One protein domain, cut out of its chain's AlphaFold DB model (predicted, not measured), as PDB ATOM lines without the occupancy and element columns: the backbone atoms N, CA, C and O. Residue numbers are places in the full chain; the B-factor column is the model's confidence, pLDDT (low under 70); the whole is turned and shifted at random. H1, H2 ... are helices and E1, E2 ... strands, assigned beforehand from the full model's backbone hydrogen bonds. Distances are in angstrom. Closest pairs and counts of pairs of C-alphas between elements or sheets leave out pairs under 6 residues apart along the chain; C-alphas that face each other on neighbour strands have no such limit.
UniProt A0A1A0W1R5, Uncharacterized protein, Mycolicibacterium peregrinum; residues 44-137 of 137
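This is residues 44 to 137 of the 137 residues of an uncharacterized protein of Mycolicibacterium peregrinum (UniProt A0A1A0W1R5). Little regular structure: a loop-rich body with a small antiparallel sheet, E1 - E2 - E3, on one side, E4 paired with short stretches on another, and short helix H1 off the sheet. The 94 printed residues hold one named helix, then four strands; the class is mostly strand, with only 24 residues in named elements. The whole is compact, radius of gyration of the C-alphas 12.6 A, spanning 32 by 30 by 24 A.

H1, residues 57 to 60, begins at C-alpha 57 (120.940, 87.334, 147.955). E1 is 83 to 87, 13.4 A; E2 93 to 97, 13.2 A; E3 100 to 103. E4, 124 to 129, 15.4 A, ends at C-alpha 129 (125.548, 108.568, 146.611).

E1, E2 and E3 form a meander, each strand the antiparallel neighbour of the one before, in two hairpins: N 84 and O 96 are 2.9 A apart, N 102 and O 95 3.0 A. H1, too short for an O i to N i+4 pair, is not on the sheet. E3 and E4 are near each other, closest C-alphas 8.4 A. Residues 44 to 45 pair antiparallel with 126 to 127 of E4.

The printed part has no cut. The links H1 to E1 and E3 to E4 are long. No printed residue is under 70.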
ATOM      1  N   ALA A  44     123.812 103.694 148.217       98.19
ATOM      2  CA  ALA A  44     124.254 103.013 149.428       98.19
ATOM      3  C   ALA A  44     123.049 102.705 150.326       98.19
ATOM      4  O   ALA A  44     122.092 103.482 150.404       98.19
ATOM      5  N   PHE A  45     123.096 101.568 151.018       97.81
ATOM      6  CA  PHE A  45     122.015 101.139 151.896       97.81
ATOM      7  C   PHE A  45     122.247 101.613 153.333       97.81
ATOM      8  O   PHE A  45     123.308 101.381 153.907       97.81
ATOM      9  N   GLN A  46     121.243 102.241 153.948       95.81
ATOM     10  CA  GLN A  46     121.320 102.710 155.337       95.81
ATOM     11  C   GLN A  46     121.527 101.564 156.335       95.81
ATOM     12  O   GLN A  46     122.123 101.772 157.389       95.81
ATOM     13  N   GLY A  47     121.032 100.369 156.002       93.00
ATOM     14  CA  GLY A  47     121.174  99.172 156.829       93.00
ATOM     15  C   GLY A  47     122.545  98.498 156.720       93.00
ATOM     16  O   GLY A  47     122.769  97.498 157.399       93.00
ATOM     17  N   ASP A  48     123.453  99.015 155.885       93.81
ATOM     18  CA  ASP A  48     124.830  98.530 155.815       93.81
ATOM     19  C   ASP A  48     125.685  99.137 156.935       93.81
ATOM     20  O   ASP A  48     125.551 100.302 157.320       93.81
ATOM     21  N   THR A  49     126.627  98.337 157.427       87.56
ATOM     22  CA  THR A  49     127.709  98.810 158.300       87.56
ATOM     23  C   THR A  49     128.979  99.008 157.470       87.56
ATOM     24  O   THR A  49     129.024  98.657 156.288       87.56
ATOM     25  N   LEU A  50     130.027  99.597 158.052       83.44
ATOM     26  CA  LEU A  50     131.283  99.777 157.321       83.44
ATOM     27  C   LEU A  50     131.844  98.412 156.903       83.44
ATOM     28  O   LEU A  50     132.078  97.549 157.744       83.44
ATOM     29  N   ALA A  51     132.051  98.238 155.598       76.69
ATOM     30  CA  ALA A  51     132.547  97.018 154.967       76.69
ATOM     31  C   ALA A  51     131.727  95.744 155.269       76.69
ATOM     32  O   ALA A  51     132.260  94.641 155.200       76.69
ATOM     33  N   THR A  52     130.437  95.854 155.607       84.12
ATOM     34  CA  THR A  52     129.532  94.696 155.703       84.12
ATOM     35  C   THR A  52     128.122  95.085 155.279       84.12
ATOM     36  O   THR A  52     127.545  96.052 155.777       84.12
ATOM     37  N   SER A  53     127.560  94.295 154.366       88.19
ATOM     38  CA  SER A  53     126.257  94.547 153.755       88.19
ATOM     39  C   SER A  53     125.132  93.765 154.433       88.19
ATOM     40  O   SER A  53     125.195  92.537 154.492       88.19
ATOM     41  N   GLY A  54     124.049  94.445 154.814       89.44
ATOM     42  CA  GLY A  54     122.774  93.828 155.200       89.44
ATOM     43  C   GLY A  54     121.936  93.353 154.001       89.44
ATOM     44  O   GLY A  54     120.980  92.591 154.161       89.44
ATOM     45  N   CYS A  55     122.295  93.762 152.782       91.81
ATOM     46  CA  CYS A  55     121.645  93.333 151.546       91.81
ATOM     47  C   CYS A  55     122.102  91.916 151.134       91.81
ATOM     48  O   CYS A  55     123.138  91.755 150.495       91.81
ATOM     49  N   GLY A  56     121.352  90.874 151.513       89.69
ATOM     50  CA  GLY A  56     121.613  89.473 151.122       89.69
ATOM     51  C   GLY A  56     121.164  89.111 149.694       89.69
ATOM     52  O   GLY A  56     120.728  89.973 148.936       89.69
ATOM     53  N   GLU A  57     121.193  87.822 149.330       91.00
ATOM     54  CA  GLU A  57     120.940  87.334 147.955       91.00
ATOM     55  C   GLU A  57     119.655  87.878 147.312       91.00
ATOM     56  O   GLU A  57     119.671  88.404 146.202       91.00
ATOM     57  N   ARG A  58     118.521  87.806 148.020       92.12
ATOM     58  CA  ARG A  58     117.239  88.307 147.496       92.12
ATOM     59  C   ARG A  58     117.232  89.824 147.318       92.12
ATOM     60  O   ARG A  58     116.570  90.332 146.419       92.12
ATOM     61  N   CYS A  59     117.949  90.544 148.175       94.75
ATOM     62  CA  CYS A  59     118.099  91.985 148.042       94.75
ATOM     63  C   CYS A  59     118.928  92.323 146.791       94.75
ATOM     64  O   CYS A  59     118.514  93.185 146.020       94.75
ATOM     65  N   LEU A  60     119.996  91.563 146.518       95.88
ATOM     66  CA  LEU A  60     120.864  91.753 145.349       95.88
ATOM     67  C   LEU A  60     120.175  91.559 144.000       95.88
ATOM     68  O   LEU A  60     120.590  92.156 143.013       95.88
ATOM     69  N   GLN A  61     119.094  90.780 143.945       95.88
ATOM     70  CA  GLN A  61     118.284  90.662 142.727       95.88
ATOM     71  C   GLN A  61     117.614  91.989 142.339       95.88
ATOM     72  O   GLN A  61     117.328  92.218 141.168       95.88
ATOM     73  N   LYS A  62     117.344  92.856 143.322       97.31
ATOM     74  CA  LYS A  62     116.735  94.176 143.114       97.31
ATOM     75  C   LYS A  62     117.760  95.311 143.176       97.31
ATOM     76  O   LYS A  62     117.592  96.318 142.489       97.31
ATOM     77  N   TRP A  63     118.811  95.114 143.961       97.94
ATOM     78  CA  TRP A  63     119.899  96.053 144.195       97.94
ATOM     79  C   TRP A  63     121.236  95.403 143.852       97.94
ATOM     80  O   TRP A  63     121.953  94.978 144.759       97.94
ATOM     81  N   PRO A  64     121.570  95.238 142.561       97.19
ATOM     82  CA  PRO A  64     122.824  94.612 142.178       97.19
ATOM     83  C   PRO A  64     124.025  95.366 142.755       97.19
ATOM     84  O   PRO A  64     124.081  96.597 142.717       97.19
ATOM     85  N   ALA A  65     125.003  94.622 143.270       97.44
ATOM     86  CA  ALA A  65     126.260  95.185 143.747       97.44
ATOM     87  C   ALA A  65     127.043  95.815 142.584       97.44
ATOM     88  O   ALA A  65     127.171  95.212 141.519       97.44
ATOM     89  N   VAL A  66     127.616  97.002 142.800       97.56
ATOM     90  CA  VAL A  66     128.609  97.563 141.875       97.56
ATOM     91  C   VAL A  66     129.885  96.739 142.018       97.56
ATOM     92  O   VAL A  66     130.443  96.643 143.112       97.56
ATOM     93  N   ALA A  67     130.339  96.112 140.935       96.38
ATOM     94  CA  ALA A  67     131.532  95.272 140.956       96.38
ATOM     95  C   ALA A  67     132.796  96.114 141.190       96.38
ATOM     96  O   ALA A  67     132.973  97.162 140.567       96.38
ATOM     97  N   ALA A  68     133.694  95.653 142.066       96.00
ATOM     98  CA  ALA A  68     135.008  96.277 142.199       96.00
ATOM     99  C   ALA A  68     135.980  95.708 141.151       96.00
ATOM    100  O   ALA A  68     136.137  94.484 141.095       96.00
ATOM    101  N   PRO A  69     136.678  96.556 140.375       94.12
ATOM    102  CA  PRO A  69     137.706  96.097 139.445       94.12
ATOM    103  C   PRO A  69     138.942  95.561 140.182       94.12
ATOM    104  O   PRO A  69     139.116  95.759 141.392       94.12
ATOM    105  N   ASP A  70     139.824  94.916 139.419       91.88
ATOM    106  CA  ASP A  70     141.178  94.563 139.836       91.88
ATOM    107  C   ASP A  70     142.182  94.900 138.719       91.88
ATOM    108  O   ASP A  70     142.064  94.329 137.633       91.88
ATOM    109  N   PRO A  71     143.147  95.815 138.932       92.69
ATOM    110  CA  PRO A  71     143.401  96.569 140.162       92.69
ATOM    111  C   PRO A  71     142.316  97.614 140.473       92.69
ATOM    112  O   PRO A  71     141.625  98.110 139.583       92.69
ATOM    113  N   LEU A  72     142.187  97.973 141.754       93.00
ATOM    114  CA  LEU A  72     141.343  99.088 142.182       93.00
ATOM    115  C   LEU A  72     142.052 100.424 141.879       93.00
ATOM    116  O   LEU A  72     143.218 100.576 142.257       93.00
ATOM    117  N   PRO A  73     141.391 101.404 141.236       91.88
ATOM    118  CA  PRO A  73     141.971 102.729 141.064       91.88
ATOM    119  C   PRO A  73     142.086 103.446 142.414       91.88
ATOM    120  O   PRO A  73     141.238 103.294 143.291       91.88
ATOM    121  N   ALA A  74     143.128 104.266 142.564       89.06
ATOM    122  CA  ALA A  74     143.355 105.027 143.794       89.06
ATOM    123  C   ALA A  74     142.293 106.117 144.024       89.06
ATOM    124  O   ALA A  74     141.975 106.435 145.167       89.06
ATOM    125  N   GLN A  75     141.757 106.690 142.944       89.50
ATOM    126  CA  GLN A  75     140.781 107.776 142.978       89.50
ATOM    127  C   GLN A  75     139.945 107.804 141.694       89.50
ATOM    128  O   GLN A  75     140.360 107.276 140.661       89.50
ATOM    129  N   VAL A  76     138.797 108.475 141.759       92.75
ATOM    130  CA  VAL A  76     137.935 108.783 140.613       92.75
ATOM    131  C   VAL A  76     137.796 110.300 140.518       92.75
ATOM    132  O   VAL A  76     137.566 110.974 141.517       92.75
ATOM    133  N   ALA A  77     137.962 110.853 139.318       92.12
ATOM    134  CA  ALA A  77     137.888 112.295 139.117       92.12
ATOM    135  C   ALA A  77     136.498 112.840 139.491       92.12
ATOM    136  O   ALA A  77     135.477 112.369 138.991       92.12
ATOM    137  N   GLY A  78     136.469 113.858 140.356       92.75
ATOM    138  CA  GLY A  78     135.234 114.519 140.785       92.75
ATOM    139  C   GLY A  78     134.374 113.716 141.764       92.75
ATOM    140  O   GLY A  78     133.248 114.131 142.018       92.75
ATOM    141  N   VAL A  79     134.878 112.597 142.290       96.44
ATOM    142  CA  VAL A  79     134.234 111.836 143.365       96.44
ATOM    143  C   VAL A  79     135.173 111.817 144.563       96.44
ATOM    144  O   VAL A  79     136.263 111.248 144.501       96.44
ATOM    145  N   ASP A  80     134.739 112.438 145.650       96.69
ATOM    146  CA  ASP A  80     135.458 112.477 146.911       96.69
ATOM    147  C   ASP A  80     135.278 111.170 147.689       96.69
ATOM    148  O   ASP A  80     134.260 110.476 147.608       96.69
ATOM    149  N   GLY A  81     136.279 110.863 148.510       95.44
ATOM    150  CA  GLY A  81     136.279 109.706 149.395       95.44
ATOM    151  C   GLY A  81     137.254 108.613 148.982       95.44
ATOM    152  O   GLY A  81     138.029 108.736 148.036       95.44
ATOM    153  N   VAL A  82     137.240 107.531 149.758       95.81
ATOM    154  CA  VAL A  82     138.180 106.417 149.607       95.81
ATOM    155  C   VAL A  82     137.480 105.233 148.962       95.81
ATOM    156  O   VAL A  82     136.512 104.700 149.514       95.81
ATOM    157  N   LEU A  83     137.987 104.806 147.805       96.88
ATOM    158  CA  LEU A  83     137.561 103.561 147.183       96.88
ATOM    159  C   LEU A  83     138.102 102.363 147.955       96.88
ATOM    160  O   LEU A  83     139.221 102.367 148.464       96.88
ATOM    161  N   GLY A  84     137.305 101.307 148.000       96.19
ATOM    162  CA  GLY A  84     137.692 100.051 148.622       96.19
ATOM    163  C   GLY A  84     136.962  98.867 148.016       96.19
ATOM    164  O   GLY A  84     136.148  99.006 147.100       96.19
ATOM    165  N   VAL A  85     137.266  97.692 148.554       96.31
ATOM    166  CA  VAL A  85     136.641  96.433 148.158       96.31
ATOM    167  C   VAL A  85     136.028  95.787 149.389       96.31
ATOM    168  O   VAL A  85     136.710  95.568 150.388       96.31
ATOM    169  N   TYR A  86     134.753  95.435 149.290       95.62
ATOM    170  CA  TYR A  86     134.107  94.504 150.200       95.62
ATOM    171  C   TYR A  86     134.050  93.129 149.532       95.62
ATOM    172  O   TYR A  86     133.439  92.969 148.471       95.62
ATOM    173  N   LEU A  87     134.711  92.143 150.141       95.12
ATOM    174  CA  LEU A  87     134.590  90.749 149.727       95.12
ATOM    175  C   LEU A  87     133.300  90.182 150.316       95.12
ATOM    176  O   LEU A  87     133.177  90.021 151.532       95.12
ATOM    177  N   ARG A  88     132.331  89.905 149.448       93.69
ATOM    178  CA  ARG A  88     131.039  89.359 149.851       93.69
ATOM    179  C   ARG A  88     131.188  87.884 150.270       93.69
ATOM    180  O   ARG A  88     132.123  87.215 149.828       93.69
ATOM    181  N   PRO A  89     130.253  87.337 151.070       90.62
ATOM    182  CA  PRO A  89     130.286  85.927 151.475       90.62
ATOM    183  C   PRO A  89     130.252  84.920 150.315       90.62
ATOM    184  O   PRO A  89     130.727  83.801 150.469       90.62
ATOM    185  N   ASP A  90     129.710  85.314 149.160       89.25
ATOM    186  CA  ASP A  90     129.683  84.514 147.926       89.25
ATOM    187  C   ASP A  90     131.005  84.571 147.126       89.25
ATOM    188  O   ASP A  90     131.115  83.971 146.059       89.25
ATOM    189  N   GLY A  91     132.016  85.289 147.631       91.25
ATOM    190  CA  GLY A  91     133.321  85.464 146.994       91.25
ATOM    191  C   GLY A  91     133.375  86.580 145.950       91.25
ATOM    192  O   GLY A  91     134.449  86.859 145.415       91.25
ATOM    193  N   THR A  92     132.259  87.252 145.659       93.75
ATOM    194  CA  THR A  92     132.249  88.383 144.728       93.75
ATOM    195  C   THR A  92     132.829  89.644 145.368       93.75
ATOM    196  O   THR A  92     132.750  89.871 146.579       93.75
ATOM    197  N   ARG A  93     133.447  90.489 144.538       96.12
ATOM    198  CA  ARG A  93     134.045  91.759 144.958       96.12
ATOM    199  C   ARG A  93     133.085  92.902 144.686       96.12
ATOM    200  O   ARG A  93     132.768  93.183 143.530       96.12
ATOM    201  N   GLN A  94     132.685  93.601 145.735       97.19
ATOM    202  CA  GLN A  94     131.856  94.792 145.627       97.19
ATOM    203  C   GLN A  94     132.669  96.051 145.887       97.19
ATOM    204  O   GLN A  94     133.483  96.105 146.811       97.19
ATOM    205  N   LEU A  95     132.416  97.076 145.080       97.38
ATOM    206  CA  LEU A  95     133.010  98.388 145.240       97.38
ATOM    207  C   LEU A  95     132.435  99.078 146.475       97.38
ATOM    208  O   LEU A  95     131.224  99.058 146.713       97.38
ATOM    209  N   THR A  96     133.310  99.710 147.247       97.62
ATOM    210  CA  THR A  96     132.911 100.577 148.354       97.62
ATOM    211  C   THR A  96     133.410 101.994 148.137       97.62
ATOM    212  O   THR A  96     134.523 102.165 147.644       97.62
ATOM    213  N   LEU A  97     132.655 102.986 148.605       97.25
ATOM    214  CA  LEU A  97     133.124 104.364 148.766       97.25
ATOM    215  C   LEU A  97     132.986 104.763 150.234       97.25
ATOM    216  O   LEU A  97     131.927 104.567 150.830       97.25
ATOM    217  N   ASN A  98     134.064 105.257 150.844       96.25
ATOM    218  CA  ASN A  98     134.132 105.526 152.285       96.25
ATOM    219  C   ASN A  98     133.701 104.308 153.126       96.25
ATOM    220  O   ASN A  98     132.940 104.423 154.089       96.25
ATOM    221  N   SER A  99     134.150 103.117 152.712       95.81
ATOM    222  CA  SER A  99     133.800 101.818 153.305       95.81
ATOM    223  C   SER A  99     132.305 101.461 153.266       95.81
ATOM    224  O   SER A  99     131.883 100.534 153.957       95.81
ATOM    225  N   ARG A 100     131.487 102.153 152.460       97.19
ATOM    226  CA  ARG A 100     130.071 101.821 152.235       97.19
ATOM    227  C   ARG A 100     129.916 100.985 150.966       97.19
ATOM    228  O   ARG A 100     130.382 101.445 149.922       97.19
ATOM    229  N   PRO A 101     129.282  99.802 151.017       97.50
ATOM    230  CA  PRO A 101     128.994  99.013 149.822       97.50
ATOM    231  C   PRO A 101     128.107  99.779 148.830       97.50
ATOM    232  O   PRO A 101     127.136 100.422 149.231       97.50
ATOM    233  N   LEU A 102     128.455  99.716 147.542       98.19
ATOM    234  CA  LEU A 102     127.766 100.439 146.472       98.19
ATOM    235  C   LEU A 102     126.878  99.522 145.635       98.19
ATOM    236  O   LEU A 102     127.253  98.386 145.328       98.19
ATOM    237  N   TYR A 103     125.723 100.034 145.224       98.38
ATOM    238  CA  TYR A 103     124.714  99.286 144.477       98.38
ATOM    239  C   TYR A 103     124.158 100.106 143.318       98.38
ATOM    240  O   TYR A 103     124.189 101.332 143.346       98.38
ATOM    241  N   THR A 104     123.602  99.415 142.332       98.50
ATOM    242  CA  THR A 104     122.672  99.995 141.349       98.50
ATOM    243  C   THR A 104     121.259  99.499 141.638       98.50
ATOM    244  O   THR A 104     121.061  98.636 142.499       98.50
ATOM    245  N   PHE A 105     120.265 100.032 140.933       98.44
ATOM    246  CA  PHE A 105     118.873  99.645 141.106       98.44
ATOM    247  C   PHE A 105     118.286  99.091 139.811       98.44
ATOM    248  O   PHE A 105     118.323  99.748 138.779       98.44
ATOM    249  N   ILE A 106     117.698  97.892 139.852       97.56
ATOM    250  CA  ILE A 106     117.226  97.221 138.626       97.56
ATOM    251  C   ILE A 106     116.036  97.924 137.947       97.56
ATOM    252  O   ILE A 106     115.741  97.641 136.787       97.56
ATOM    253  N   GLN A 107     115.313  98.797 138.662       97.88
ATOM    254  CA  GLN A 107     114.219  99.568 138.057       97.88
ATOM    255  C   GLN A 107     114.707 100.862 137.391       97.88
ATOM    256  O   GLN A 107     113.940 101.437 136.625       97.88
ATOM    257  N   ASP A 108     115.961 101.267 137.617       97.50
ATOM    258  CA  ASP A 108     116.616 102.270 136.784       97.50
ATOM    259  C   ASP A 108     117.089 101.554 135.509       97.50
ATOM    260  O   ASP A 108     118.010 100.740 135.522       97.50
ATOM    261  N   GLN A 109     116.396 101.796 134.402       95.12
ATOM    262  CA  GLN A 109     116.629 101.186 133.092       95.12
ATOM    263  C   GLN A 109     117.403 102.101 132.141       95.12
ATOM    264  O   GLN A 109     117.986 101.622 131.169       95.12
ATOM    265  N   THR A 110     117.407 103.408 132.402       95.56
ATOM    266  CA  THR A 110     118.097 104.404 131.578       95.56
ATOM    267  C   THR A 110     118.925 105.357 132.430       95.56
ATOM    268  O   THR A 110     118.547 105.682 133.555       95.56
ATOM    269  N   VAL A 111     120.024 105.860 131.860       95.69
ATOM    270  CA  VAL A 111     120.891 106.878 132.477       95.69
ATOM    271  C   VAL A 111     120.068 108.059 132.999       95.69
ATOM    272  O   VAL A 111     119.165 108.549 132.321       95.69
ATOM    273  N   GLY A 112     120.396 108.513 134.209       93.75
ATOM    274  CA  GLY A 112     119.729 109.633 134.881       93.75
ATOM    275  C   GLY A 112     118.496 109.257 135.708       93.75
ATOM    276  O   GLY A 112     118.063 110.072 136.525       93.75
ATOM    277  N   GLN A 113     117.959 108.039 135.564       97.81
ATOM    278  CA  GLN A 113     116.927 107.547 136.479       97.81
ATOM    279  C   GLN A 113     117.504 107.336 137.871       97.81
ATOM    280  O   GLN A 113     118.641 106.887 138.024       97.81
ATOM    281  N   HIS A 114     116.710 107.690 138.874       97.56
ATOM    282  CA  HIS A 114     117.103 107.599 140.268       97.56
ATOM    283  C   HIS A 114     115.940 107.123 141.161       97.56
ATOM    284  O   HIS A 114     115.815 107.537 142.315       97.56
ATOM    285  N   GLU A 115     115.119 106.196 140.656       97.56
ATOM    286  CA  GLU A 115     113.888 105.687 141.287       97.56
ATOM    287  C   GLU A 115     114.144 104.884 142.574       97.56
ATOM    288  O   GLU A 115     113.216 104.532 143.312       97.56
ATOM    289  N   GLY A 116     115.408 104.546 142.836       96.81
ATOM    290  CA  GLY A 116     115.835 103.868 144.050       96.81
ATOM    291  C   GLY A 116     115.864 104.761 145.296       96.81
ATOM    292  O   GLY A 116     115.803 104.241 146.413       96.81
ATOM    293  N   VAL A 117     115.941 106.087 145.147       97.62
ATOM    294  CA  VAL A 117     116.095 106.990 146.299       97.62
ATOM    295  C   VAL A 117     114.908 106.863 147.258       97.62
ATOM    296  O   VAL A 117     113.750 106.783 146.847       97.62
ATOM    297  N   GLY A 118     115.193 106.766 148.555       97.12
ATOM    298  CA  GLY A 118     114.181 106.681 149.604       97.12
ATOM    299  C   GLY A 118     113.401 105.362 149.658       97.12
ATOM    300  O   GLY A 118     112.563 105.204 150.547       97.12
ATOM    301  N   LYS A 119     113.662 104.391 148.766       97.62
ATOM    302  CA  LYS A 119     113.063 103.050 148.866       97.62
ATOM    303  C   LYS A 119     113.426 102.425 150.209       97.62
ATOM    304  O   LYS A 119     114.543 102.576 150.698       97.62
ATOM    305  N   GLU A 120     112.491 101.676 150.775       95.44
ATOM    306  CA  GLU A 120     112.642 101.085 152.103       95.44
ATOM    307  C   GLU A 120     112.927  99.582 152.017       95.44
ATOM    308  O   GLU A 120     112.401  98.864 151.161       95.44
ATOM    309  N   LEU A 121     113.760  99.102 152.937       91.81
ATOM    310  CA  LEU A 121     113.946  97.691 153.243       91.81
ATOM    311  C   LEU A 121     114.040  97.554 154.766       91.81
ATOM    312  O   LEU A 121     114.966  98.076 155.387       91.81
ATOM    313  N   ALA A 122     113.071  96.855 155.359       89.12
ATOM    314  CA  ALA A 122     112.863  96.836 156.808       89.12
ATOM    315  C   ALA A 122     112.756  98.268 157.378       89.12
ATOM    316  O   ALA A 122     111.898  99.029 156.947       89.12
ATOM    317  N   ASN A 123     113.607  98.636 158.334       90.25
ATOM    318  CA  ASN A 123     113.656  99.951 158.981       90.25
ATOM    319  C   ASN A 123     114.738 100.879 158.392       90.25
ATOM    320  O   ASN A 123     115.185 101.801 159.071       90.25
ATOM    321  N   SER A 124     115.206 100.599 157.174       95.31
ATOM    322  CA  SER A 124     116.331 101.282 156.528       95.31
ATOM    323  C   SER A 124     115.975 101.735 155.113       95.31
ATOM    324  O   SER A 124     115.112 101.144 154.462       95.31
ATOM    325  N   LYS A 125     116.667 102.770 154.626       97.06
ATOM    326  CA  LYS A 125     116.442 103.369 153.304       97.06
ATOM    327  C   LYS A 125     117.618 103.205 152.350       97.06
ATOM    328  O   LYS A 125     118.754 102.971 152.763       97.06
ATOM    329  N   TRP A 126     117.335 103.373 151.068       98.19
ATOM    330  CA  TRP A 126     118.325 103.490 150.003       98.19
ATOM    331  C   TRP A 126     118.629 104.954 149.729       98.19
ATOM    332  O   TRP A 126     117.722 105.741 149.465       98.19
ATOM    333  N   GLY A 127     119.903 105.321 149.831       98.19
ATOM    334  CA  GLY A 127     120.360 106.685 149.611       98.19
ATOM    335  C   GLY A 127     121.146 106.801 148.318       98.19
ATOM    336  O   GLY A 127     121.965 105.931 148.017       98.19
ATOM    337  N   ILE A 128     120.918 107.875 147.571       98.25
ATOM    338  CA  ILE A 128     121.724 108.221 146.399       98.25
ATOM    339  C   ILE A 128     123.102 108.701 146.856       98.25
ATOM    340  O   ILE A 128     123.197 109.539 147.754       98.25
ATOM    341  N   VAL A 129     124.174 108.163 146.278       98.50
ATOM    342  CA  VAL A 129     125.548 108.568 146.611       98.50
ATOM    343  C   VAL A 129     125.899 109.822 145.828       98.50
ATOM    344  O   VAL A 129     125.691 109.879 144.618       98.50
ATOM    345  N   GLN A 130     126.426 110.834 146.513       98.38
ATOM    346  CA  GLN A 130     126.803 112.094 145.873       98.38
ATOM    347  C   GLN A 130     128.298 112.240 145.696       98.38
ATOM    348  O   GLN A 130     129.067 111.433 146.219       98.38
ATOM    349  N   SER A 131     128.702 113.248 144.922       97.50
ATOM    350  CA  SER A 131     130.108 113.501 144.600       97.50
ATOM    351  C   SER A 131     130.976 113.729 145.837       97.50
ATOM    352  O   SER A 131     132.162 113.446 145.772       97.50
ATOM    353  N   ASP A 132     130.400 114.129 146.976       97.44
ATOM    354  CA  ASP A 132     131.091 114.220 148.275       97.44
ATOM    355  C   ASP A 132     131.321 112.860 148.976       97.44
ATOM    356  O   ASP A 132     131.834 112.789 150.094       97.44
ATOM    357  N   GLY A 133     130.900 111.768 148.340       96.00
ATOM    358  CA  GLY A 133     131.041 110.401 148.821       96.00
ATOM    359  C   GLY A 133     130.069 110.002 149.931       96.00
ATOM    360  O   GLY A 133     130.275 108.965 150.575       96.00
ATOM    361  N   LEU A 134     129.016 110.794 150.175       96.88
ATOM    362  CA  LEU A 134     128.006 110.531 151.201       96.88
ATOM    363  C   LEU A 134     126.618 110.253 150.594       96.88
ATOM    364  O   LEU A 134     126.199 110.925 149.646       96.88
ATOM    365  N   PRO A 135     125.861 109.285 151.147       97.19
ATOM    366  CA  PRO A 135     124.506 109.006 150.692       97.19
ATOM    367  C   PRO A 135     123.488 110.030 151.205       97.19
ATOM    368  O   PRO A 135     123.602 110.526 152.327       97.19
ATOM    369  N   ARG A 136     122.452 110.287 150.403       97.38
ATOM    370  CA  ARG A 136     121.291 111.127 150.743       97.38
ATOM    371  C   ARG A 136     120.010 110.314 150.543       97.38
ATOM    372  O   ARG A 136     119.862 109.683 149.500       97.38
ATOM    373  N   TYR A 137     119.144 110.278 151.557       93.38
ATOM    374  CA  TYR A 137     118.004 109.353 151.673       93.38
ATOM    375  C   TYR A 137     116.654 110.024 151.447       93.38
ATOM    376  O   TYR A 137     116.530 111.214 151.812       93.38
TER     377      TYR A 137